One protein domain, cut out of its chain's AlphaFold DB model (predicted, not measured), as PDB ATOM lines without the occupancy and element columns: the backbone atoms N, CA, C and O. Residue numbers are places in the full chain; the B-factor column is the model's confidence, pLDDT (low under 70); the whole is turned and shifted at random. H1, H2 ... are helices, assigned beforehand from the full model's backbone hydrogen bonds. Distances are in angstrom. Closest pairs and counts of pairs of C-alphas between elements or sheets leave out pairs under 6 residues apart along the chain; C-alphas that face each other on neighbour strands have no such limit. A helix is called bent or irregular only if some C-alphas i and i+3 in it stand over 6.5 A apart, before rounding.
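Overview. This is residues 2 to 153 of the 245 residues of an uncharacterized protein of Firmicutes bacterium (UniProt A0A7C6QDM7). H5 and H6 make the core of a helical body; H1 and H2 pack on H5 on one side, and H7, sharply kinked, packs on the core on another side, with H8 beside it. Off to one side of this body lies a long loop region that holds the short H3, with H4 near its end. The printed part has 152 residues with eight named helices, H1 to H8 in order, and no named strand. It is all helix, its touching helices mostly crossed, at steep tilts; it is compact, with a radius of gyration of the C-alphas of 15.2 A, and rounded, spanning 44 by 41 by 29 A.

Along the chain. Find C-alpha 2 at (33.385, -46.520, -41.919), where H1, residues 2 to 12, begins. Then come H2, residues 20 to 32, H3, 44 to 48, and H4, 62 to 65. H5, residues 70 to 80, begins at (45.126, -47.212, -39.581). H6, residues 86 to 104, is 27.7 A long, and H7, residues 110 to 134, 23.7 A. H8, residues 138 to 152, runs 20.8 A to (50.274, -28.537, -43.556).

Arrangement. Look first at the hub, H5 and H6, a hairpin whose closest C-alphas, Ala 74 and Gly 91, are 4.3 A apart. H5 touches H1 (Trp 4 and Leu 73, closest C-alphas, 6.1 A) and H2 (Val 26 and Leu 77, closest C-alphas, 6.1 A). Residues 115 to 123 of H7 touch H5, with the closest C-alphas, Glu 72 and Phe 119, 4.9 A apart. H7 is irregular, C-alphas 125 and 128 being 8.3 A apart, and has a kink of 110 degrees near residue 126; beyond it, residues 133 to 134 touch H6. H7 and H8 form a hairpin at a shallow tilt of 12 degrees. H3 touches no helix; H4 is close to H7 but not clearly touching, with C-alphas 65 and 112 7.4 A apart. Every O i to N i+4 pair is within hydrogen-bond range in H1, H2, H5 and H8; H6 has 14 of 15, H7 17 of 21, H3 0 of 1 but 2 of 2 O i to N i+3 pairs, and H4 is too short for an i+4 pair.

Size, cuts and confidence. The farthest C-alphas, Ala 48 and Val 128, are 44.4 A apart. The printed part has no cut; the links H2 to H3 and H3 to H4 are long. No printed residue is under 70 in pLDDT.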
ATOM      1  N   ALA A   2      34.594 -46.401 -42.758       91.94
ATOM      2  CA  ALA A   2      33.385 -46.520 -41.919       91.94
ATOM      3  C   ALA A   2      33.646 -47.019 -40.481       91.94
ATOM      4  O   ALA A   2      33.148 -46.427 -39.527       91.94
ATOM      5  N   SER A   3      34.477 -48.053 -40.308       96.12
ATOM      6  CA  SER A   3      34.832 -48.575 -38.979       96.12
ATOM      7  C   SER A   3      35.562 -47.548 -38.110       96.12
ATOM      8  O   SER A   3      35.403 -47.554 -36.898       96.12
ATOM      9  N   TRP A   4      36.335 -46.650 -38.727       97.62
ATOM     10  CA  TRP A   4      37.012 -45.556 -38.030       97.62
ATOM     11  C   TRP A   4      36.014 -44.510 -37.523       97.62
ATOM     12  O   TRP A   4      36.047 -44.155 -36.349       97.62
ATOM     13  N   ALA A   5      35.065 -44.094 -38.366       96.06
ATOM     14  CA  ALA A   5      34.005 -43.178 -37.948       96.06
ATOM     15  C   ALA A   5      33.140 -43.790 -36.830       96.06
ATOM     16  O   ALA A   5      32.830 -43.122 -35.847       96.06
ATOM     17  N   ALA A   6      32.806 -45.082 -36.937       97.19
ATOM     18  CA  ALA A   6      32.088 -45.801 -35.887       97.19
ATOM     19  C   ALA A   6      32.888 -45.857 -34.575       97.19
ATOM     20  O   ALA A   6      32.312 -45.659 -33.510       97.19
ATOM     21  N   ALA A   7      34.203 -46.080 -34.643       98.25
ATOM     22  CA  ALA A   7      35.071 -46.087 -33.470       98.25
ATOM     23  C   ALA A   7      35.083 -44.728 -32.751       98.25
ATOM     24  O   ALA A   7      34.924 -44.690 -31.535       98.25
ATOM     25  N   ARG A   8      35.170 -43.615 -33.494       96.88
ATOM     26  CA  ARG A   8      35.062 -42.262 -32.922       96.88
ATOM     27  C   ARG A   8      33.754 -42.061 -32.164       96.88
ATOM     28  O   ARG A   8      33.777 -41.627 -31.020       96.88
ATOM     29  N   VAL A   9      32.625 -42.437 -32.770       96.56
ATOM     30  CA  VAL A   9      31.306 -42.328 -32.125       96.56
ATOM     31  C   VAL A   9      31.223 -43.205 -30.878       96.56
ATOM     32  O   VAL A   9      30.724 -42.754 -29.853       96.56
ATOM     33  N   LEU A  10      31.719 -44.444 -30.942       98.06
ATOM     34  CA  LEU A  10      31.744 -45.355 -29.796       98.06
ATOM     35  C   LEU A  10      32.581 -44.788 -28.646       98.06
ATOM     36  O   LEU A  10      32.142 -44.840 -27.501       98.06
ATOM     37  N   LEU A  11      33.750 -44.217 -28.938       96.94
ATOM     38  CA  LEU A  11      34.571 -43.558 -27.926       96.94
ATOM     39  C   LEU A  11      33.844 -42.352 -27.319       96.94
ATOM     40  O   LEU A  11      33.827 -42.204 -26.105       96.94
ATOM     41  N   GLU A  12      33.217 -41.518 -28.150       94.25
ATOM     42  CA  GLU A  12      32.521 -40.304 -27.712       94.25
ATOM     43  C   GLU A  12      31.362 -40.587 -26.744       94.25
ATOM     44  O   GLU A  12      31.088 -39.791 -25.849       94.25
ATOM     45  N   VAL A  13      30.679 -41.722 -26.912       96.19
ATOM     46  CA  VAL A  13      29.589 -42.150 -26.020       96.19
ATOM     47  C   VAL A  13      30.071 -43.024 -24.857       96.19
ATOM     48  O   VAL A  13      29.254 -43.704 -24.233       96.19
ATOM     49  N   ASP A  14      31.380 -43.043 -24.586       96.69
ATOM     50  CA  ASP A  14      32.026 -43.838 -23.535       96.69
ATOM     51  C   ASP A  14      31.692 -45.343 -23.622       96.69
ATOM     52  O   ASP A  14      31.458 -46.028 -22.618       96.69
ATOM     53  N   ALA A  15      31.640 -45.888 -24.844       97.88
ATOM     54  CA  ALA A  15      31.319 -47.291 -25.083       97.88
ATOM     55  C   ALA A  15      32.373 -48.228 -24.463       97.88
ATOM     56  O   ALA A  15      33.546 -48.238 -24.849       97.88
ATOM     57  N   GLY A  16      31.929 -49.071 -23.528       97.25
ATOM     58  CA  GLY A  16      32.771 -50.079 -22.888       97.25
ATOM     59  C   GLY A  16      33.069 -51.298 -23.778       97.25
ATOM     60  O   GLY A  16      32.291 -51.617 -24.681       97.25
ATOM     61  N   PRO A  17      34.151 -52.047 -23.486       96.94
ATOM     62  CA  PRO A  17      34.589 -53.203 -24.282       96.94
ATOM     63  C   PRO A  17      33.606 -54.387 -24.273       96.94
ATOM     64  O   PRO A  17      33.674 -55.257 -25.140       96.94
ATOM     65  N   ASP A  18      32.679 -54.426 -23.314       96.75
ATOM     66  CA  ASP A  18      31.665 -55.481 -23.196       96.75
ATOM     67  C   ASP A  18      30.458 -55.269 -24.126       96.75
ATOM     68  O   ASP A  18      29.611 -56.155 -24.260       96.75
ATOM     69  N   LEU A  19      30.352 -54.105 -24.780       97.88
ATOM     70  CA  LEU A  19      29.268 -53.836 -25.719       97.88
ATOM     71  C   LEU A  19      29.439 -54.678 -26.995       97.88
ATOM     72  O   LEU A  19      30.510 -54.633 -27.605       97.88
ATOM     73  N   PRO A  20      28.383 -55.366 -27.482       98.06
ATOM     74  CA  PRO A  20      28.473 -56.203 -28.680       98.06
ATOM     75  C   PRO A  20      29.039 -55.469 -29.900       98.06
ATOM     76  O   PRO A  20      29.862 -56.012 -30.623       98.06
ATOM     77  N   MET A  21      28.675 -54.196 -30.081       98.06
ATOM     78  CA  MET A  21      29.174 -53.382 -31.190       98.06
ATOM     79  C   MET A  21      30.689 -53.135 -31.117       98.06
ATOM     80  O   MET A  21      31.363 -53.135 -32.145       98.06
ATOM     81  N   VAL A  22      31.235 -52.959 -29.908       98.50
ATOM     82  CA  VAL A  22      32.681 -52.809 -29.696       98.50
ATOM     83  C   VAL A  22      33.388 -54.141 -29.947       98.50
ATOM     84  O   VAL A  22      34.408 -54.176 -30.633       98.50
ATOM     85  N   GLN A  23      32.823 -55.253 -29.472       98.25
ATOM     86  CA  GLN A  23      33.365 -56.594 -29.715       98.25
ATOM     87  C   GLN A  23      33.375 -56.951 -31.207       98.25
ATOM     88  O   GLN A  23      34.363 -57.493 -31.707       98.25
ATOM     89  N   ASP A  24      32.316 -56.596 -31.935       98.38
ATOM     90  CA  ASP A  24      32.219 -56.786 -33.380       98.38
ATOM     91  C   ASP A  24      33.253 -55.943 -34.129       98.38
ATOM     92  O   ASP A  24      33.914 -56.453 -35.040       98.38
ATOM     93  N   LEU A  25      33.449 -54.684 -33.721       98.44
ATOM     94  CA  LEU A  25      34.480 -53.807 -34.271       98.44
ATOM     95  C   LEU A  25      35.886 -54.371 -34.021       98.44
ATOM     96  O   LEU A  25      36.658 -54.518 -34.970       98.44
ATOM     97  N   VAL A  26      36.213 -54.748 -32.783       98.56
ATOM     98  CA  VAL A  26      37.502 -55.370 -32.427       98.56
ATOM     99  C   VAL A  26      37.712 -56.656 -33.224       98.56
ATOM    100  O   VAL A  26      38.774 -56.854 -33.817       98.56
ATOM    101  N   GLY A  27      36.691 -57.509 -33.310       98.44
ATOM    102  CA  GLY A  27      36.737 -58.746 -34.080       98.44
ATOM    103  C   GLY A  27      36.944 -58.499 -35.574       98.44
ATOM    104  O   GLY A  27      37.715 -59.216 -36.214       98.44
ATOM    105  N   TYR A  28      36.284 -57.486 -36.139       98.25
ATOM    106  CA  TYR A  28      36.484 -57.059 -37.521       98.25
ATOM    107  C   TYR A  28      37.927 -56.607 -37.748       98.25
ATOM    108  O   TYR A  28      38.602 -57.185 -38.601       98.25
ATOM    109  N   LEU A  29      38.428 -55.666 -36.940       98.44
ATOM    110  CA  LEU A  29      39.792 -55.151 -37.061       98.44
ATOM    111  C   LEU A  29      40.821 -56.281 -36.981       98.44
ATOM    112  O   LEU A  29      41.722 -56.332 -37.820       98.44
ATOM    113  N   CYS A  30      40.623 -57.233 -36.064       98.12
ATOM    114  CA  CYS A  30      41.505 -58.389 -35.924       98.12
ATOM    115  C   CYS A  30      41.583 -59.268 -37.181       98.12
ATOM    116  O   CYS A  30      42.624 -59.859 -37.471       98.12
ATOM    117  N   ARG A  31      40.472 -59.395 -37.916       97.94
ATOM    118  CA  ARG A  31      40.385 -60.231 -39.124       97.94
ATOM    119  C   ARG A  31      40.878 -59.519 -40.379       97.94
ATOM    120  O   ARG A  31      41.291 -60.190 -41.320       97.94
ATOM    121  N   THR A  32      40.793 -58.191 -40.420       97.06
ATOM    122  CA  THR A  32      41.027 -57.409 -41.645       97.06
ATOM    123  C   THR A  32      42.359 -56.669 -41.679       97.06
ATOM    124  O   THR A  32      42.655 -56.029 -42.688       97.06
ATOM    125  N   GLN A  33      43.164 -56.723 -40.612       97.44
ATOM    126  CA  GLN A  33      44.500 -56.128 -40.628       97.44
ATOM    127  C   GLN A  33      45.370 -56.816 -41.691       97.44
ATOM    128  O   GLN A  33      45.515 -58.040 -41.710       97.44
ATOM    129  N   ARG A  34      45.990 -56.029 -42.571       95.94
ATOM    130  CA  ARG A  34      46.891 -56.544 -43.608       95.94
ATOM    131  C   ARG A  34      48.266 -56.905 -43.026       95.94
ATOM    132  O   ARG A  34      48.648 -56.425 -41.955       95.94
ATOM    133  N   PRO A  35      49.095 -57.695 -43.737       94.94
ATOM    134  CA  PRO A  35      50.482 -57.946 -43.333       94.94
ATOM    135  C   PRO A  35      51.308 -56.665 -43.142       94.94
ATOM    136  O   PRO A  35      52.201 -56.645 -42.285       94.94
ATOM    137  N   THR A  36      50.961 -55.595 -43.871       94.44
ATOM    138  CA  THR A  36      51.471 -54.216 -43.740       94.44
ATOM    139  C   THR A  36      51.180 -53.590 -42.371       94.44
ATOM    140  O   THR A  36      51.843 -52.627 -41.995       94.44
ATOM    141  N   GLY A  37      50.309 -54.192 -41.559       96.25
ATOM    142  CA  GLY A  37      49.849 -53.638 -40.287       96.25
ATOM    143  C   GLY A  37      48.778 -52.568 -40.477       96.25
ATOM    144  O   GLY A  37      48.279 -52.040 -39.496       96.25
ATOM    145  N   MET A  38      48.410 -52.255 -41.716       97.44
ATOM    146  CA  MET A  38      47.401 -51.255 -42.028       97.44
ATOM    147  C   MET A  38      46.048 -51.923 -42.285       97.44
ATOM    148  O   MET A  38      45.957 -53.119 -42.589       97.44
ATOM    149  N   TRP A  39      44.993 -51.131 -42.150       97.56
ATOM    150  CA  TRP A  39      43.659 -51.463 -42.622       97.56
ATOM    151  C   TRP A  39      43.392 -50.690 -43.914       97.56
ATOM    152  O   TRP A  39      43.746 -49.516 -44.001       97.56
ATOM    153  N   PRO A  40      42.758 -51.316 -44.916       94.81
ATOM    154  CA  PRO A  40      42.430 -50.621 -46.152       94.81
ATOM    155  C   PRO A  40      41.483 -49.446 -45.888       94.81
ATOM    156  O   PRO A  40      40.402 -49.625 -45.319       94.81
ATOM    157  N   ALA A  41      41.870 -48.250 -46.334       94.88
ATOM    158  CA  ALA A  41      40.995 -47.080 -46.311       94.88
ATOM    159  C   ALA A  41      39.796 -47.272 -47.255       94.88
ATOM    160  O   ALA A  41      38.651 -47.017 -46.859       94.88
ATOM    161  N   VAL A  42      40.086 -47.806 -48.447       95.00
ATOM    162  CA  VAL A  42      39.162 -48.131 -49.540       95.00
ATOM    163  C   VAL A  42      39.399 -49.559 -50.045       95.00
ATOM    164  O   VAL A  42      40.512 -50.092 -49.959       95.00
ATOM    165  N   LEU A  43      38.349 -50.191 -50.560       94.50
ATOM    166  CA  LEU A  43      38.342 -51.550 -51.100       94.50
ATOM    167  C   LEU A  43      37.873 -51.535 -52.565       94.50
ATOM    168  O   LEU A  43      37.145 -50.619 -52.932       94.50
ATOM    169  N   PRO A  44      38.209 -52.542 -53.394       96.00
ATOM    170  CA  PRO A  44      37.725 -52.618 -54.778       96.00
ATOM    171  C   PRO A  44      36.201 -52.493 -54.906       96.00
ATOM    172  O   PRO A  44      35.690 -51.935 -55.873       96.00
ATOM    173  N   GLU A  45      35.463 -52.994 -53.914       95.62
ATOM    174  CA  GLU A  45      34.005 -52.946 -53.872       95.62
ATOM    175  C   GLU A  45      33.451 -51.522 -53.706       95.62
ATOM    176  O   GLU A  45      32.281 -51.304 -54.022       95.62
ATOM    177  N   ASN A  46      34.256 -50.545 -53.263       94.88
ATOM    178  CA  ASN A  46      33.855 -49.135 -53.225       94.88
ATOM    179  C   ASN A  46      33.420 -48.638 -54.610       94.88
ATOM    180  O   ASN A  46      32.425 -47.923 -54.711       94.88
ATOM    181  N   ASN A  47      34.099 -49.087 -55.671       96.69
ATOM    182  CA  ASN A  47      33.859 -48.629 -57.043       96.69
ATOM    183  C   ASN A  47      32.493 -49.089 -57.582       96.69
ATOM    184  O   ASN A  47      32.030 -48.602 -58.609       96.69
ATOM    185  N   ALA A  48      31.827 -50.027 -56.898       97.19
ATOM    186  CA  ALA A  48      30.493 -50.496 -57.261       97.19
ATOM    187  C   ALA A  48      29.358 -49.581 -56.761       97.19
ATOM    188  O   ALA A  48      28.192 -49.842 -57.070       97.19
ATOM    189  N   PHE A  49      29.664 -48.535 -55.987       96.06
ATOM    190  CA  PHE A  49      28.671 -47.651 -55.376       96.06
ATOM    191  C   PHE A  49      29.029 -46.176 -55.577       96.06
ATOM    192  O   PHE A  49      30.201 -45.865 -55.727       96.06
ATOM    193  N   PRO A  50      28.062 -45.246 -55.537       97.00
ATOM    194  CA  PRO A  50      28.337 -43.810 -55.532       97.00
ATOM    195  C   PRO A  50      29.264 -43.384 -54.387       97.00
ATOM    196  O   PRO A  50      29.010 -43.711 -53.225       97.00
ATOM    197  N   HIS A  51      30.328 -42.646 -54.703       95.69
ATOM    198  CA  HIS A  51      31.340 -42.237 -53.727       95.69
ATOM    199  C   HIS A  51      32.099 -40.975 -54.172       95.69
ATOM    200  O   HIS A  51      31.988 -40.525 -55.311       95.69
ATOM    201  N   ALA A  52      32.863 -40.390 -53.244       94.88
ATOM    202  CA  ALA A  52      33.733 -39.251 -53.520       94.88
ATOM    203  C   ALA A  52      34.943 -39.662 -54.377       94.88
ATOM    204  O   ALA A  52      35.452 -40.753 -54.150       94.88
ATOM    205  N   PRO A  53      35.513 -38.794 -55.232       93.56
ATOM    206  CA  PRO A  53      36.645 -39.167 -56.094       93.56
ATOM    207  C   PRO A  53      37.858 -39.753 -55.354       93.56
ATOM    208  O   PRO A  53      38.502 -40.670 -55.844       93.56
ATOM    209  N   TRP A  54      38.153 -39.277 -54.139       92.62
ATOM    210  CA  TRP A  54      39.255 -39.805 -53.324       92.62
ATOM    211  C   TRP A  54      38.971 -41.192 -52.723       92.62
ATOM    212  O   TRP A  54      39.865 -41.792 -52.136       92.62
ATOM    213  N   TRP A  55      37.740 -41.702 -52.837       94.69
ATOM    214  CA  TRP A  55      37.333 -43.022 -52.344       94.69
ATOM    215  C   TRP A  55      37.335 -44.085 -53.449       94.69
ATOM    216  O   TRP A  55      37.041 -45.245 -53.153       94.69
ATOM    217  N   GLU A  56      37.654 -43.696 -54.687       95.38
ATOM    218  CA  GLU A  56      37.845 -44.629 -55.795       95.38
ATOM    219  C   GLU A  56      39.046 -45.514 -55.463       95.38
ATOM    220  O   GLU A  56      40.130 -45.051 -55.094       95.38
ATOM    221  N   TRP A  57      38.838 -46.821 -55.542       96.56
ATOM    222  CA  TRP A  57      39.897 -47.785 -55.344       96.56
ATOM    223  C   TRP A  57      40.672 -47.989 -56.640       96.56
ATOM    224  O   TRP A  57      40.104 -48.293 -57.688       96.56
ATOM    225  N   GLU A  58      41.993 -47.939 -56.526       96.00
ATOM    226  CA  GLU A  58      42.922 -48.361 -57.564       96.00
ATOM    227  C   GLU A  58      44.039 -49.239 -56.968       96.00
ATOM    228  O   GLU A  58      44.311 -49.188 -55.758       96.00
ATOM    229  N   PRO A  59      44.707 -50.084 -57.776       94.56
ATOM    230  CA  PRO A  59      45.856 -50.846 -57.306       94.56
ATOM    231  C   PRO A  59      46.935 -49.924 -56.725       94.56
ATOM    232  O   PRO A  59      47.402 -49.013 -57.396       94.56
ATOM    233  N   GLY A  60      47.355 -50.185 -55.485       91.69
ATOM    234  CA  GLY A  60      48.387 -49.388 -54.809       91.69
ATOM    235  C   GLY A  60      47.867 -48.195 -54.002       91.69
ATOM    236  O   GLY A  60      48.656 -47.581 -53.298       91.69
ATOM    237  N   VAL A  61      46.554 -47.926 -53.988       92.06
ATOM    238  CA  VAL A  61      45.955 -46.790 -53.249       92.06
ATOM    239  C   VAL A  61      46.321 -46.750 -51.752       92.06
ATOM    240  O   VAL A  61      46.354 -45.685 -51.149       92.06
ATOM    241  N   GLU A  62      46.671 -47.890 -51.143       89.69
ATOM    242  CA  GLU A  62      47.180 -47.966 -49.759       89.69
ATOM    243  C   GLU A  62      48.451 -47.119 -49.541       89.69
ATOM    244  O   GLU A  62      48.638 -46.595 -48.447       89.69
ATOM    245  N   GLU A  63      49.289 -46.926 -50.566       90.19
ATOM    246  CA  GLU A  63      50.494 -46.079 -50.504       90.19
ATOM    247  C   GLU A  63      50.166 -44.578 -50.475       90.19
ATOM    248  O   GLU A  63      50.964 -43.788 -49.978       90.19
ATOM    249  N   SER A  64      48.986 -44.184 -50.962       91.69
ATOM    250  CA  SER A  64      48.508 -42.798 -50.902       91.69
ATOM    251  C   SER A  64      47.886 -42.478 -49.544       91.69
ATOM    252  O   SER A  64      48.096 -41.400 -48.998       91.69
ATOM    253  N   TRP A  65      47.129 -43.425 -48.981       93.81
ATOM    254  CA  TRP A  65      46.474 -43.254 -47.679       93.81
ATOM    255  C   TRP A  65      47.423 -43.478 -46.502       93.81
ATOM    256  O   TRP A  65      47.238 -42.888 -45.437       93.81
ATOM    257  N   MET A  66      48.438 -44.330 -46.673       95.69
ATOM    258  CA  MET A  66      49.391 -44.683 -45.625       95.69
ATOM    259  C   MET A  66      48.663 -45.073 -44.326       95.69
ATOM    260  O   MET A  66      47.836 -45.988 -44.330       95.69
ATOM    261  N   PHE A  67      48.932 -44.402 -43.200       97.75
ATOM    262  CA  PHE A  67      48.303 -44.736 -41.922       97.75
ATOM    263  C   PHE A  67      46.978 -44.010 -41.664       97.75
ATOM    264  O   PHE A  67      46.442 -44.131 -40.562       97.75
ATOM    265  N   ASN A  68      46.397 -43.341 -42.660       97.38
ATOM    266  CA  ASN A  68      45.025 -42.846 -42.605       97.38
ATOM    267  C   ASN A  68      44.029 -43.974 -42.968       97.38
ATOM    268  O   ASN A  68      44.046 -44.451 -44.104       97.38
ATOM    269  N   PRO A  69      43.147 -44.438 -42.057       97.25
ATOM    270  CA  PRO A  69      43.047 -44.123 -40.627       97.25
ATOM    271  C   PRO A  69      43.658 -45.207 -39.720       97.25
ATOM    272  O   PRO A  69      43.342 -45.296 -38.533       97.25
ATOM    273  N   SER A  70      44.500 -46.083 -40.275       98.50
ATOM    274  CA  SER A  70      45.126 -47.212 -39.581       98.50
ATOM    275  C   SER A  70      45.771 -46.880 -38.230       98.50
ATOM    276  O   SER A  70      45.679 -47.707 -37.325       98.50
ATOM    277  N   VAL A  71      46.417 -45.718 -38.064       98.75
ATOM    278  CA  VAL A  71      47.044 -45.351 -36.777       98.75
ATOM    279  C   VAL A  71      46.005 -45.136 -35.674       98.75
ATOM    280  O   VAL A  71      46.181 -45.616 -34.555       98.75
ATOM    281  N   GLU A  72      44.879 -44.505 -35.997       98.62
ATOM    282  CA  GLU A  72      43.805 -44.276 -35.034       98.62
ATOM    283  C   GLU A  72      43.035 -45.575 -34.755       98.62
ATOM    284  O   GLU A  72      42.745 -45.896 -33.606       98.62
ATOM    285  N   LEU A  73      42.795 -46.395 -35.786       98.75
ATOM    286  CA  LEU A  73      42.227 -47.742 -35.619       98.75
ATOM    287  C   LEU A  73      43.075 -48.622 -34.696       98.75
ATOM    288  O   LEU A  73      42.528 -49.385 -33.899       98.75
ATOM    289  N   ALA A  74      44.401 -48.508 -34.775       98.81
ATOM    290  CA  ALA A  74      45.301 -49.214 -33.874       98.81
ATOM    291  C   ALA A  74      45.153 -48.742 -32.422       98.81
ATOM    292  O   ALA A  74      45.114 -49.579 -31.520       98.81
ATOM    293  N   ALA A  75      45.015 -47.430 -32.202       98.69
ATOM    294  CA  ALA A  75      44.768 -46.859 -30.878       98.69
ATOM    295  C   ALA A  75      43.462 -47.395 -30.273       98.69
ATOM    296  O   ALA A  75      43.455 -47.868 -29.137       98.69
ATOM    297  N   TYR A  76      42.378 -47.412 -31.056       98.50
ATOM    298  CA  TYR A  76      41.096 -47.991 -30.643       98.50
ATOM    299  C   TYR A  76      41.202 -49.476 -30.306       98.50
ATOM    300  O   TYR A  76      40.666 -49.935 -29.297       98.50
ATOM    301  N   LEU A  77      41.922 -50.236 -31.135       98.50
ATOM    302  CA  LEU A  77      42.128 -51.656 -30.898       98.50
ATOM    303  C   LEU A  77      42.871 -51.893 -29.577       98.50
ATOM    304  O   LEU A  77      42.474 -52.772 -28.820       98.50
ATOM    305  N   ILE A  78      43.894 -51.094 -29.260       98.56
ATOM    306  CA  ILE A  78      44.606 -51.151 -27.972       98.56
ATOM    307  C   ILE A  78      43.694 -50.717 -26.815       98.56
ATOM    308  O   ILE A  78      43.727 -51.326 -25.746       98.56
ATOM    309  N   HIS A  79      42.884 -49.677 -27.016       98.06
ATOM    310  CA  HIS A  79      41.985 -49.130 -26.002       98.06
ATOM    311  C   HIS A  79      40.939 -50.158 -25.538       98.06
ATOM    312  O   HIS A  79      40.782 -50.360 -24.334       98.06
ATOM    313  N   TRP A  80      40.277 -50.849 -26.472       98.12
ATOM    314  CA  TRP A  80      39.214 -51.814 -26.157       98.12
ATOM    315  C   TRP A  80      39.685 -53.255 -25.955       98.12
ATOM    316  O   TRP A  80      38.885 -54.114 -25.580       98.12
ATOM    317  N   SER A  81      40.964 -53.549 -26.187       97.94
ATOM    318  CA  SER A  81      41.495 -54.898 -25.990       97.94
ATOM    319  C   SER A  81      42.109 -55.076 -24.601       97.94
ATOM    320  O   SER A  81      42.803 -54.183 -24.109       97.94
ATOM    321  N   PRO A  82      41.963 -56.261 -23.977       96.31
ATOM    322  CA  PRO A  82      42.714 -56.589 -22.774       96.31
ATOM    323  C   PRO A  82      44.231 -56.463 -23.015       96.31
ATOM    324  O   PRO A  82      44.705 -56.873 -24.086       96.31
ATOM    325  N   PRO A  83      45.008 -55.945 -22.043       94.50
ATOM    326  CA  PRO A  83      46.463 -55.865 -22.153       94.50
ATOM    327  C   PRO A  83      47.095 -57.220 -22.504       94.50
ATOM    328  O   PRO A  83      46.652 -58.258 -22.014       94.50
ATOM    329  N   ALA A  84      48.122 -57.204 -23.360       93.12
ATOM    330  CA  ALA A  84      48.837 -58.390 -23.859       93.12
ATOM    331  C   ALA A  84      47.982 -59.437 -24.613       93.12
ATOM    332  O   ALA A  84      48.455 -60.537 -24.909       93.12
ATOM    333  N   SER A  85      46.727 -59.126 -24.955       97.81
ATOM    334  CA  SER A  85      45.919 -59.978 -25.832       97.81
ATOM    335  C   SER A  85      46.416 -59.927 -27.279       97.81
ATOM    336  O   SER A  85      47.009 -58.943 -27.716       97.81
ATOM    337  N   SER A  86      46.096 -60.954 -28.074       97.56
ATOM    338  CA  SER A  86      46.432 -60.959 -29.507       97.56
ATOM    339  C   SER A  86      45.872 -59.743 -30.254       97.56
ATOM    340  O   SER A  86      46.484 -59.311 -31.226       97.56
ATOM    341  N   ALA A  87      44.726 -59.208 -29.829       98.06
ATOM    342  CA  ALA A  87      44.129 -58.013 -30.416       98.06
ATOM    343  C   ALA A  87      44.958 -56.759 -30.086       98.06
ATOM    344  O   ALA A  87      45.335 -56.014 -30.989       98.06
ATOM    345  N   ALA A  88      45.343 -56.582 -28.817       98.25
ATOM    346  CA  ALA A  88      46.222 -55.488 -28.405       98.25
ATOM    347  C   ALA A  88      47.583 -55.543 -29.126       98.25
ATOM    348  O   ALA A  88      48.059 -54.524 -29.622       98.25
ATOM    349  N   GLU A  89      48.184 -56.730 -29.257       98.25
ATOM    350  CA  GLU A  89      49.469 -56.902 -29.954       98.25
ATOM    351  C   GLU A  89      49.381 -56.581 -31.457       98.25
ATOM    352  O   GLU A  89      50.330 -56.053 -32.041       98.25
ATOM    353  N   GLN A  90      48.233 -56.822 -32.099       98.38
ATOM    354  CA  GLN A  90      48.009 -56.366 -33.474       98.38
ATOM    355  C   GLN A  90      47.946 -54.841 -33.575       98.38
ATOM    356  O   GLN A  90      48.514 -54.282 -34.515       98.38
ATOM    357  N   GLY A  91      47.306 -54.169 -32.616       98.56
ATOM    358  CA  GLY A  91      47.328 -52.710 -32.533       98.56
ATOM    359  C   GLY A  91      48.756 -52.187 -32.369       98.56
ATOM    360  O   GLY A  91      49.210 -51.360 -33.158       98.56
ATOM    361  N   TRP A  92      49.519 -52.755 -31.432       98.69
ATOM    362  CA  TRP A  92      50.917 -52.378 -31.199       98.69
ATOM    363  C   TRP A  92      51.820 -52.579 -32.419       98.69
ATOM    364  O   TRP A  92      52.680 -51.740 -32.696       98.69
ATOM    365  N   LYS A  93      51.589 -53.633 -33.210       98.44
ATOM    366  CA  LYS A  93      52.277 -53.835 -34.494       98.44
ATOM    367  C   LYS A  93      52.052 -52.662 -35.455       98.44
ATOM    368  O   LYS A  93      53.000 -52.240 -36.119       98.44
ATOM    369  N   THR A  94      50.824 -52.154 -35.566       98.75
ATOM    370  CA  THR A  94      50.526 -50.978 -36.395       98.75
ATOM    371  C   THR A  94      51.179 -49.730 -35.825       98.75
ATOM    372  O   THR A  94      51.838 -49.018 -36.576       98.75
ATOM    373  N   VAL A  95      51.057 -49.497 -34.513       98.88
ATOM    374  CA  VAL A  95      51.634 -48.325 -33.834       98.88
ATOM    375  C   VAL A  95      53.139 -48.231 -34.068       98.88
ATOM    376  O   VAL A  95      53.622 -47.175 -34.465       98.88
ATOM    377  N   GLY A  96      53.880 -49.335 -33.924       98.62
ATOM    378  CA  GLY A  96      55.323 -49.336 -34.177       98.62
ATOM    379  C   GLY A  96      55.684 -48.895 -35.602       98.62
ATOM    380  O   GLY A  96      56.620 -48.123 -35.798       98.62
ATOM    381  N   ARG A  97      54.911 -49.326 -36.608       98.44
ATOM    382  CA  ARG A  97      55.134 -48.935 -38.013       98.44
ATOM    383  C   ARG A  97      54.688 -47.502 -38.299       98.44
ATOM    384  O   ARG A  97      55.370 -46.797 -39.039       98.44
ATOM    385  N   ALA A  98      53.578 -47.076 -37.700       98.62
ATOM    386  CA  ALA A  98      53.058 -45.719 -37.810       98.62
ATOM    387  C   ALA A  98      54.069 -44.710 -37.245       98.62
ATOM    388  O   ALA A  98      54.454 -43.762 -37.922       98.62
ATOM    389  N   LEU A  99      54.604 -44.966 -36.047       98.75
ATOM    390  CA  LEU A  99      55.620 -44.097 -35.453       98.75
ATOM    391  C   LEU A  99      56.930 -44.104 -36.238       98.75
ATOM    392  O   LEU A  99      57.518 -43.045 -36.441       98.75
ATOM    393  N   GLN A 100      57.357 -45.254 -36.766       98.12
ATOM    394  CA  GLN A 100      58.514 -45.286 -37.661       98.12
ATOM    395  C   GLN A 100      58.305 -44.380 -38.887       98.12
ATOM    396  O   GLN A 100      59.234 -43.680 -39.285       98.12
ATOM    397  N   ARG A 101      57.108 -44.359 -39.488       97.31
ATOM    398  CA  ARG A 101      56.792 -43.425 -40.579       97.31
ATOM    399  C   ARG A 101      56.819 -41.979 -40.094       97.31
ATOM    400  O   ARG A 101      57.524 -41.177 -40.698       97.31
ATOM    401  N   LEU A 102      56.078 -41.670 -39.029       98.50
ATOM    402  CA  LEU A 102      55.946 -40.321 -38.478       98.50
ATOM    403  C   LEU A 102      57.314 -39.680 -38.222       98.50
ATOM    404  O   LEU A 102      57.558 -38.542 -38.612       98.50
ATOM    405  N   MET A 103      58.229 -40.431 -37.608       98.19
ATOM    406  CA  MET A 103      59.549 -39.913 -37.250       98.19
ATOM    407  C   MET A 103      60.481 -39.727 -38.456       98.19
ATOM    408  O   MET A 103      61.439 -38.965 -38.358       98.19
ATOM    409  N   ASN A 104      60.203 -40.377 -39.591       96.94
ATOM    410  CA  ASN A 104      61.039 -40.315 -40.793       96.94
ATOM    411  C   ASN A 104      60.460 -39.441 -41.918       96.94
ATOM    412  O   ASN A 104      61.162 -39.189 -42.898       96.94
ATOM    413  N   CYS A 105      59.210 -38.984 -41.823       95.38
ATOM    414  CA  CYS A 105      58.605 -38.145 -42.855       95.38
ATOM    415  C   CYS A 105      58.889 -36.650 -42.632       95.38
ATOM    416  O   CYS A 105      59.105 -36.176 -41.513       95.38
ATOM    417  N   THR A 106      58.888 -35.892 -43.724       92.75
ATOM    418  CA  THR A 106      59.004 -34.421 -43.730       92.75
ATOM    419  C   THR A 106      57.719 -33.732 -44.179       92.75
ATOM    420  O   THR A 106      57.586 -32.529 -44.015       92.75
ATOM    421  N   ASP A 107      56.805 -34.507 -44.752       92.12
ATOM    422  CA  ASP A 107      55.507 -34.123 -45.297       92.12
ATOM    423  C   ASP A 107      54.522 -35.241 -44.920       92.12
ATOM    424  O   ASP A 107      54.916 -36.412 -44.804       92.12
ATOM    425  N   MET A 108      53.275 -34.866 -44.660       96.31
ATOM    426  CA  MET A 108      52.176 -35.764 -44.362       96.31
ATOM    427  C   MET A 108      50.847 -35.123 -44.781       96.31
ATOM    428  O   MET A 108      50.613 -33.941 -44.538       96.31
ATOM    429  N   ASP A 109      49.961 -35.932 -45.364       95.81
ATOM    430  CA  ASP A 109      48.602 -35.514 -45.704       95.81
ATOM    431  C   ASP A 109      47.823 -35.055 -44.458       95.81
ATOM    432  O   ASP A 109      47.944 -35.640 -43.378       95.81
ATOM    433  N   MET A 110      46.975 -34.037 -44.610       95.62
ATOM    434  CA  MET A 110      46.257 -33.431 -43.485       95.62
ATOM    435  C   MET A 110      45.315 -34.392 -42.751       95.62
ATOM    436  O   MET A 110      45.126 -34.289 -41.534       95.62
ATOM    437  N   HIS A 111      44.722 -35.354 -43.459       96.31
ATOM    438  CA  HIS A 111      43.855 -36.347 -42.838       96.31
ATOM    439  C   HIS A 111      44.664 -37.418 -42.115       96.31
ATOM    440  O   HIS A 111      44.267 -37.851 -41.034       96.31
ATOM    441  N   GLU A 112      45.829 -37.783 -42.654       97.75
ATOM    442  CA  GLU A 112      46.768 -38.641 -41.937       97.75
ATOM    443  C   GLU A 112      47.241 -37.967 -40.637       97.75
ATOM    444  O   GLU A 112      47.131 -38.587 -39.577       97.75
ATOM    445  N   ILE A 113      47.645 -36.686 -40.678       98.19
ATOM    446  CA  ILE A 113      48.002 -35.905 -39.475       98.19
ATOM    447  C   ILE A 113      46.860 -35.947 -38.455       98.19
ATOM    448  O   ILE A 113      47.092 -36.279 -37.293       98.19
ATOM    449  N   SER A 114      45.624 -35.689 -38.891       97.50
ATOM    450  CA  SER A 114      44.441 -35.704 -38.017       97.50
ATOM    451  C   SER A 114      44.274 -37.035 -37.271       97.50
ATOM    452  O   SER A 114      43.947 -37.045 -36.086       97.50
ATOM    453  N   ASN A 115      44.541 -38.171 -37.925       98.38
ATOM    454  CA  ASN A 115      44.474 -39.478 -37.269       98.38
ATOM    455  C   ASN A 115      45.620 -39.715 -36.281       98.38
ATOM    456  O   ASN A 115      45.407 -40.372 -35.259       98.38
ATOM    457  N   TYR A 116      46.818 -39.184 -36.545       98.62
ATOM    458  CA  TYR A 116      47.910 -39.238 -35.573       98.62
ATOM    459  C   TYR A 116      47.643 -38.363 -34.341       98.62
ATOM    460  O   TYR A 116      48.021 -38.761 -33.239       98.62
ATOM    461  N   LEU A 117      46.980 -37.211 -34.495       97.81
ATOM    462  CA  LEU A 117      46.571 -36.369 -33.364       97.81
ATOM    463  C   LEU A 117      45.625 -37.139 -32.432       97.81
ATOM    464  O   LEU A 117      45.924 -37.294 -31.249       97.81
ATOM    465  N   SER A 118      44.559 -37.730 -32.984       97.31
ATOM    466  CA  SER A 118      43.624 -38.558 -32.208       97.31
ATOM    467  C   SER A 118      44.300 -39.790 -31.590       97.31
ATOM    468  O   SER A 118      43.999 -40.163 -30.457       97.31
ATOM    469  N   PHE A 119      45.251 -40.413 -32.298       98.56
ATOM    470  CA  PHE A 119      46.096 -41.470 -31.732       98.56
ATOM    471  C   PHE A 119      46.887 -40.977 -30.513       98.56
ATOM    472  O   PHE A 119      46.905 -41.665 -29.493       98.56
ATOM    473  N   SER A 120      47.520 -39.802 -30.594       97.94
ATOM    474  CA  SER A 120      48.323 -39.245 -29.501       97.94
ATOM    475  C   SER A 120      47.482 -39.064 -28.241       97.94
ATOM    476  O   SER A 120      47.871 -39.513 -27.161       97.94
ATOM    477  N   ASP A 121      46.282 -38.498 -28.390       95.62
ATOM    478  CA  ASP A 121      45.345 -38.306 -27.283       95.62
ATOM    479  C   ASP A 121      44.910 -39.631 -26.647       95.62
ATOM    480  O   ASP A 121      44.959 -39.779 -25.422       95.62
ATOM    481  N   LEU A 122      44.571 -40.633 -27.466       96.94
ATOM    482  CA  LEU A 122      44.215 -41.978 -26.998       96.94
ATOM    483  C   LEU A 122      45.367 -42.700 -26.285       96.94
ATOM    484  O   LEU A 122      45.123 -43.551 -25.425       96.94
ATOM    485  N   MET A 123      46.613 -42.369 -26.622       97.94
ATOM    486  CA  MET A 123      47.802 -42.988 -26.040       97.94
ATOM    487  C   MET A 123      48.322 -42.290 -24.782       97.94
ATOM    488  O   MET A 123      49.148 -42.883 -24.086       97.94
ATOM    489  N   LYS A 124      47.806 -41.108 -24.413       96.75
ATOM    490  CA  LYS A 124      48.184 -40.404 -23.169       96.75
ATOM    491  C   LYS A 124      48.128 -41.296 -21.917       96.75
ATOM    492  O   LYS A 124      49.121 -41.333 -21.189       96.75
ATOM    493  N   PRO A 125      47.067 -42.094 -21.669       96.81
ATOM    494  CA  PRO A 125      47.017 -42.992 -20.509       96.81
ATOM    495  C   PRO A 125      48.036 -44.144 -20.554       96.81
ATOM    496  O   PRO A 125      48.211 -44.850 -19.564       96.81
ATOM    497  N   ARG A 126      48.687 -44.360 -21.703       97.06
ATOM    498  CA  ARG A 126      49.622 -45.458 -21.988       97.06
ATOM    499  C   ARG A 126      50.999 -44.953 -22.433       97.06
ATOM    500  O   ARG A 126      51.739 -45.705 -23.056       97.06
ATOM    501  N   ALA A 127      51.361 -43.711 -22.104       98.19
ATOM    502  CA  ALA A 127      52.614 -43.097 -22.551       98.19
ATOM    503  C   ALA A 127      53.865 -43.923 -22.184       98.19
ATOM    504  O   ALA A 127      54.773 -44.047 -22.999       98.19
ATOM    505  N   VAL A 128      53.883 -44.545 -20.998       98.25
ATOM    506  CA  VAL A 128      54.988 -45.422 -20.565       98.25
ATOM    507  C   VAL A 128      55.051 -46.701 -21.410       98.25
ATOM    508  O   VAL A 128      56.111 -47.048 -21.915       98.25
ATOM    509  N   GLU A 129      53.916 -47.373 -21.633       98.25
ATOM    510  CA  GLU A 129      53.865 -48.587 -22.469       98.25
ATOM    511  C   GLU A 129      54.247 -48.274 -23.929       98.25
ATOM    512  O   GLU A 129      54.911 -49.074 -24.588       98.25
ATOM    513  N   LEU A 130      53.859 -47.095 -24.433       98.62
ATOM    514  CA  LEU A 130      54.248 -46.602 -25.754       98.62
ATOM    515  C   LEU A 130      55.770 -46.491 -25.879       98.62
ATOM    516  O   LEU A 130      56.337 -47.013 -26.840       98.62
ATOM    517  N   GLU A 131      56.422 -45.851 -24.908       98.56
ATOM    518  CA  GLU A 131      57.879 -45.712 -24.872       98.56
ATOM    519  C   GLU A 131      58.559 -47.085 -24.804       98.56
ATOM    520  O   GLU A 131      59.416 -47.385 -25.633       98.56
ATOM    521  N   GLU A 132      58.133 -47.959 -23.891       98.19
ATOM    522  CA  GLU A 132      58.717 -49.295 -23.719       98.19
ATOM    523  C   GLU A 132      58.623 -50.151 -24.989       98.19
ATOM    524  O   GLU A 132      59.549 -50.898 -25.314       98.19
ATOM    525  N   ARG A 133      57.509 -50.054 -25.723       97.88
ATOM    526  CA  ARG A 133      57.261 -50.884 -26.911       97.88
ATOM    527  C   ARG A 133      57.833 -50.316 -28.200       97.88
ATOM    528  O   ARG A 133      58.072 -51.084 -29.131       97.88
ATOM    529  N   THR A 134      58.004 -49.001 -28.292       98.12
ATOM    530  CA  THR A 134      58.369 -48.336 -29.555       98.12
ATOM    531  C   THR A 134      59.697 -47.593 -29.500       98.12
ATOM    532  O   THR A 134      60.282 -47.328 -30.548       98.12
ATOM    533  N   GLY A 135      60.194 -47.282 -28.302       98.25
ATOM    534  CA  GLY A 135      61.373 -46.446 -28.087       98.25
ATOM    535  C   GLY A 135      61.136 -44.951 -28.324       98.25
ATOM    536  O   GLY A 135      62.098 -44.187 -28.292       98.25
ATOM    537  N   TYR A 136      59.893 -44.527 -28.574       98.44
ATOM    538  CA  TYR A 136      59.537 -43.127 -28.793       98.44
ATOM    539  C   TYR A 136      58.745 -42.571 -27.610       98.44
ATOM    540  O   TYR A 136      57.731 -43.139 -27.204       98.44
ATOM    541  N   LEU A 137      59.188 -41.427 -27.090       98.50
ATOM    542  CA  LEU A 137      58.455 -40.672 -26.078       98.50
ATOM    543  C   LEU A 137      57.208 -40.038 -26.697       98.50
ATOM    544  O   LEU A 137      57.275 -39.476 -27.792       98.50
ATOM    545  N   LEU A 138      56.089 -40.036 -25.965       98.31
ATOM    546  CA  LEU A 138      54.866 -39.360 -26.419       98.31
ATOM    547  C   LEU A 138      55.115 -37.869 -26.708       98.31
ATOM    548  O   LEU A 138      54.615 -37.344 -27.693       98.31
ATOM    549  N   THR A 139      55.969 -37.210 -25.925       97.62
ATOM    550  CA  THR A 139      56.346 -35.806 -26.148       97.62
ATOM    551  C   THR A 139      57.114 -35.586 -27.455       97.62
ATOM    552  O   THR A 139      56.973 -34.537 -28.078       97.62
ATOM    553  N   ASP A 140      57.918 -36.558 -27.904       98.19
ATOM    554  CA  ASP A 140      58.592 -36.478 -29.207       98.19
ATOM    555  C   ASP A 140      57.611 -36.686 -30.363       98.19
ATOM    556  O   ASP A 140      57.729 -36.021 -31.394       98.19
ATOM    557  N   VAL A 141      56.623 -37.564 -30.170       98.44
ATOM    558  CA  VAL A 141      55.509 -37.769 -31.105       98.44
ATOM    559  C   VAL A 141      54.689 -36.482 -31.245       98.44
ATOM    560  O   VAL A 141      54.508 -36.003 -32.362       98.44
ATOM    561  N   GLU A 142      54.258 -35.872 -30.138       97.88
ATOM    562  CA  GLU A 142      53.489 -34.614 -30.129       97.88
ATOM    563  C   GLU A 142      54.276 -33.456 -30.760       97.88
ATOM    564  O   GLU A 142      53.743 -32.699 -31.577       97.88
ATOM    565  N   ARG A 143      55.579 -33.346 -30.469       97.12
ATOM    566  CA  ARG A 143      56.448 -32.351 -31.111       97.12
ATOM    567  C   ARG A 143      56.520 -32.559 -32.623       97.12
ATOM    568  O   ARG A 143      56.312 -31.610 -33.376       97.12
ATOM    569  N   LYS A 144      56.762 -33.794 -33.077       97.94
ATOM    570  CA  LYS A 144      56.824 -34.114 -34.511       97.94
ATOM    571  C   LYS A 144      55.493 -33.840 -35.215       97.94
ATOM    572  O   LYS A 144      55.486 -33.332 -36.334       97.94
ATOM    573  N   LEU A 145      54.371 -34.134 -34.560       97.81
ATOM    574  CA  LEU A 145      53.042 -33.829 -35.085       97.81
ATOM    575  C   LEU A 145      52.788 -32.331 -35.185       97.81
ATOM    576  O   LEU A 145      52.218 -31.892 -36.176       97.81
ATOM    577  N   SER A 146      53.258 -31.545 -34.219       96.62
ATOM    578  CA  SER A 146      53.153 -30.085 -34.268       96.62
ATOM    579  C   SER A 146      53.939 -29.492 -35.440       96.62
ATOM    580  O   SER A 146      53.442 -28.603 -36.128       96.62
ATOM    581  N   GLU A 147      55.140 -30.015 -35.712       96.56
ATOM    582  CA  GLU A 147      55.956 -29.621 -36.871       96.56
ATOM    583  C   GLU A 147      55.234 -29.918 -38.197       96.56
ATOM    584  O   GLU A 147      55.169 -29.058 -39.077       96.56
ATOM    585  N   LEU A 148      54.660 -31.120 -38.340       97.62
ATOM    586  CA  LEU A 148      53.914 -31.513 -39.543       97.62
ATOM    587  C   LEU A 148      52.604 -30.730 -39.689       97.62
ATOM    588  O   LEU A 148      52.269 -30.299 -40.790       97.62
ATOM    589  N   ALA A 149      51.889 -30.495 -38.589       96.50
ATOM    590  CA  ALA A 149      50.677 -29.687 -38.568       96.50
ATOM    591  C   ALA A 149      50.963 -28.258 -39.050       96.50
ATOM    592  O   ALA A 149      50.267 -27.762 -39.932       96.50
ATOM    593  N   ALA A 150      52.021 -27.623 -38.539       95.44
ATOM    594  CA  ALA A 150      52.434 -26.291 -38.974       95.44
ATOM    595  C   ALA A 150      52.829 -26.243 -40.455       95.44
ATOM    596  O   ALA A 150      52.562 -25.251 -41.127       95.44
ATOM    597  N   ALA A 151      53.442 -27.307 -40.978       95.75
ATOM    598  CA  ALA A 151      53.778 -27.397 -42.397       95.75
ATOM    599  C   ALA A 151      52.546 -27.588 -43.303       95.75
ATOM    600  O   ALA A 151      52.578 -27.175 -44.460       95.75
ATOM    601  N   ALA A 152      51.478 -28.211 -42.791       96.25
ATOM    602  CA  ALA A 152      50.274 -28.537 -43.556       96.25
ATOM    603  C   ALA A 152      49.178 -27.455 -43.506       96.25
ATOM    604  O   ALA A 152      48.333 -27.406 -44.400       96.25
ATOM    605  N   VAL A 153      49.149 -26.615 -42.465       96.94
ATOM    606  CA  VAL A 153      48.141 -25.555 -42.307       96.94
ATOM    607  C   VAL A 153      48.393 -24.388 -43.262       96.94
ATOM    608  O   VAL A 153      49.517 -23.917 -43.427       96.94
TER     609      VAL A 153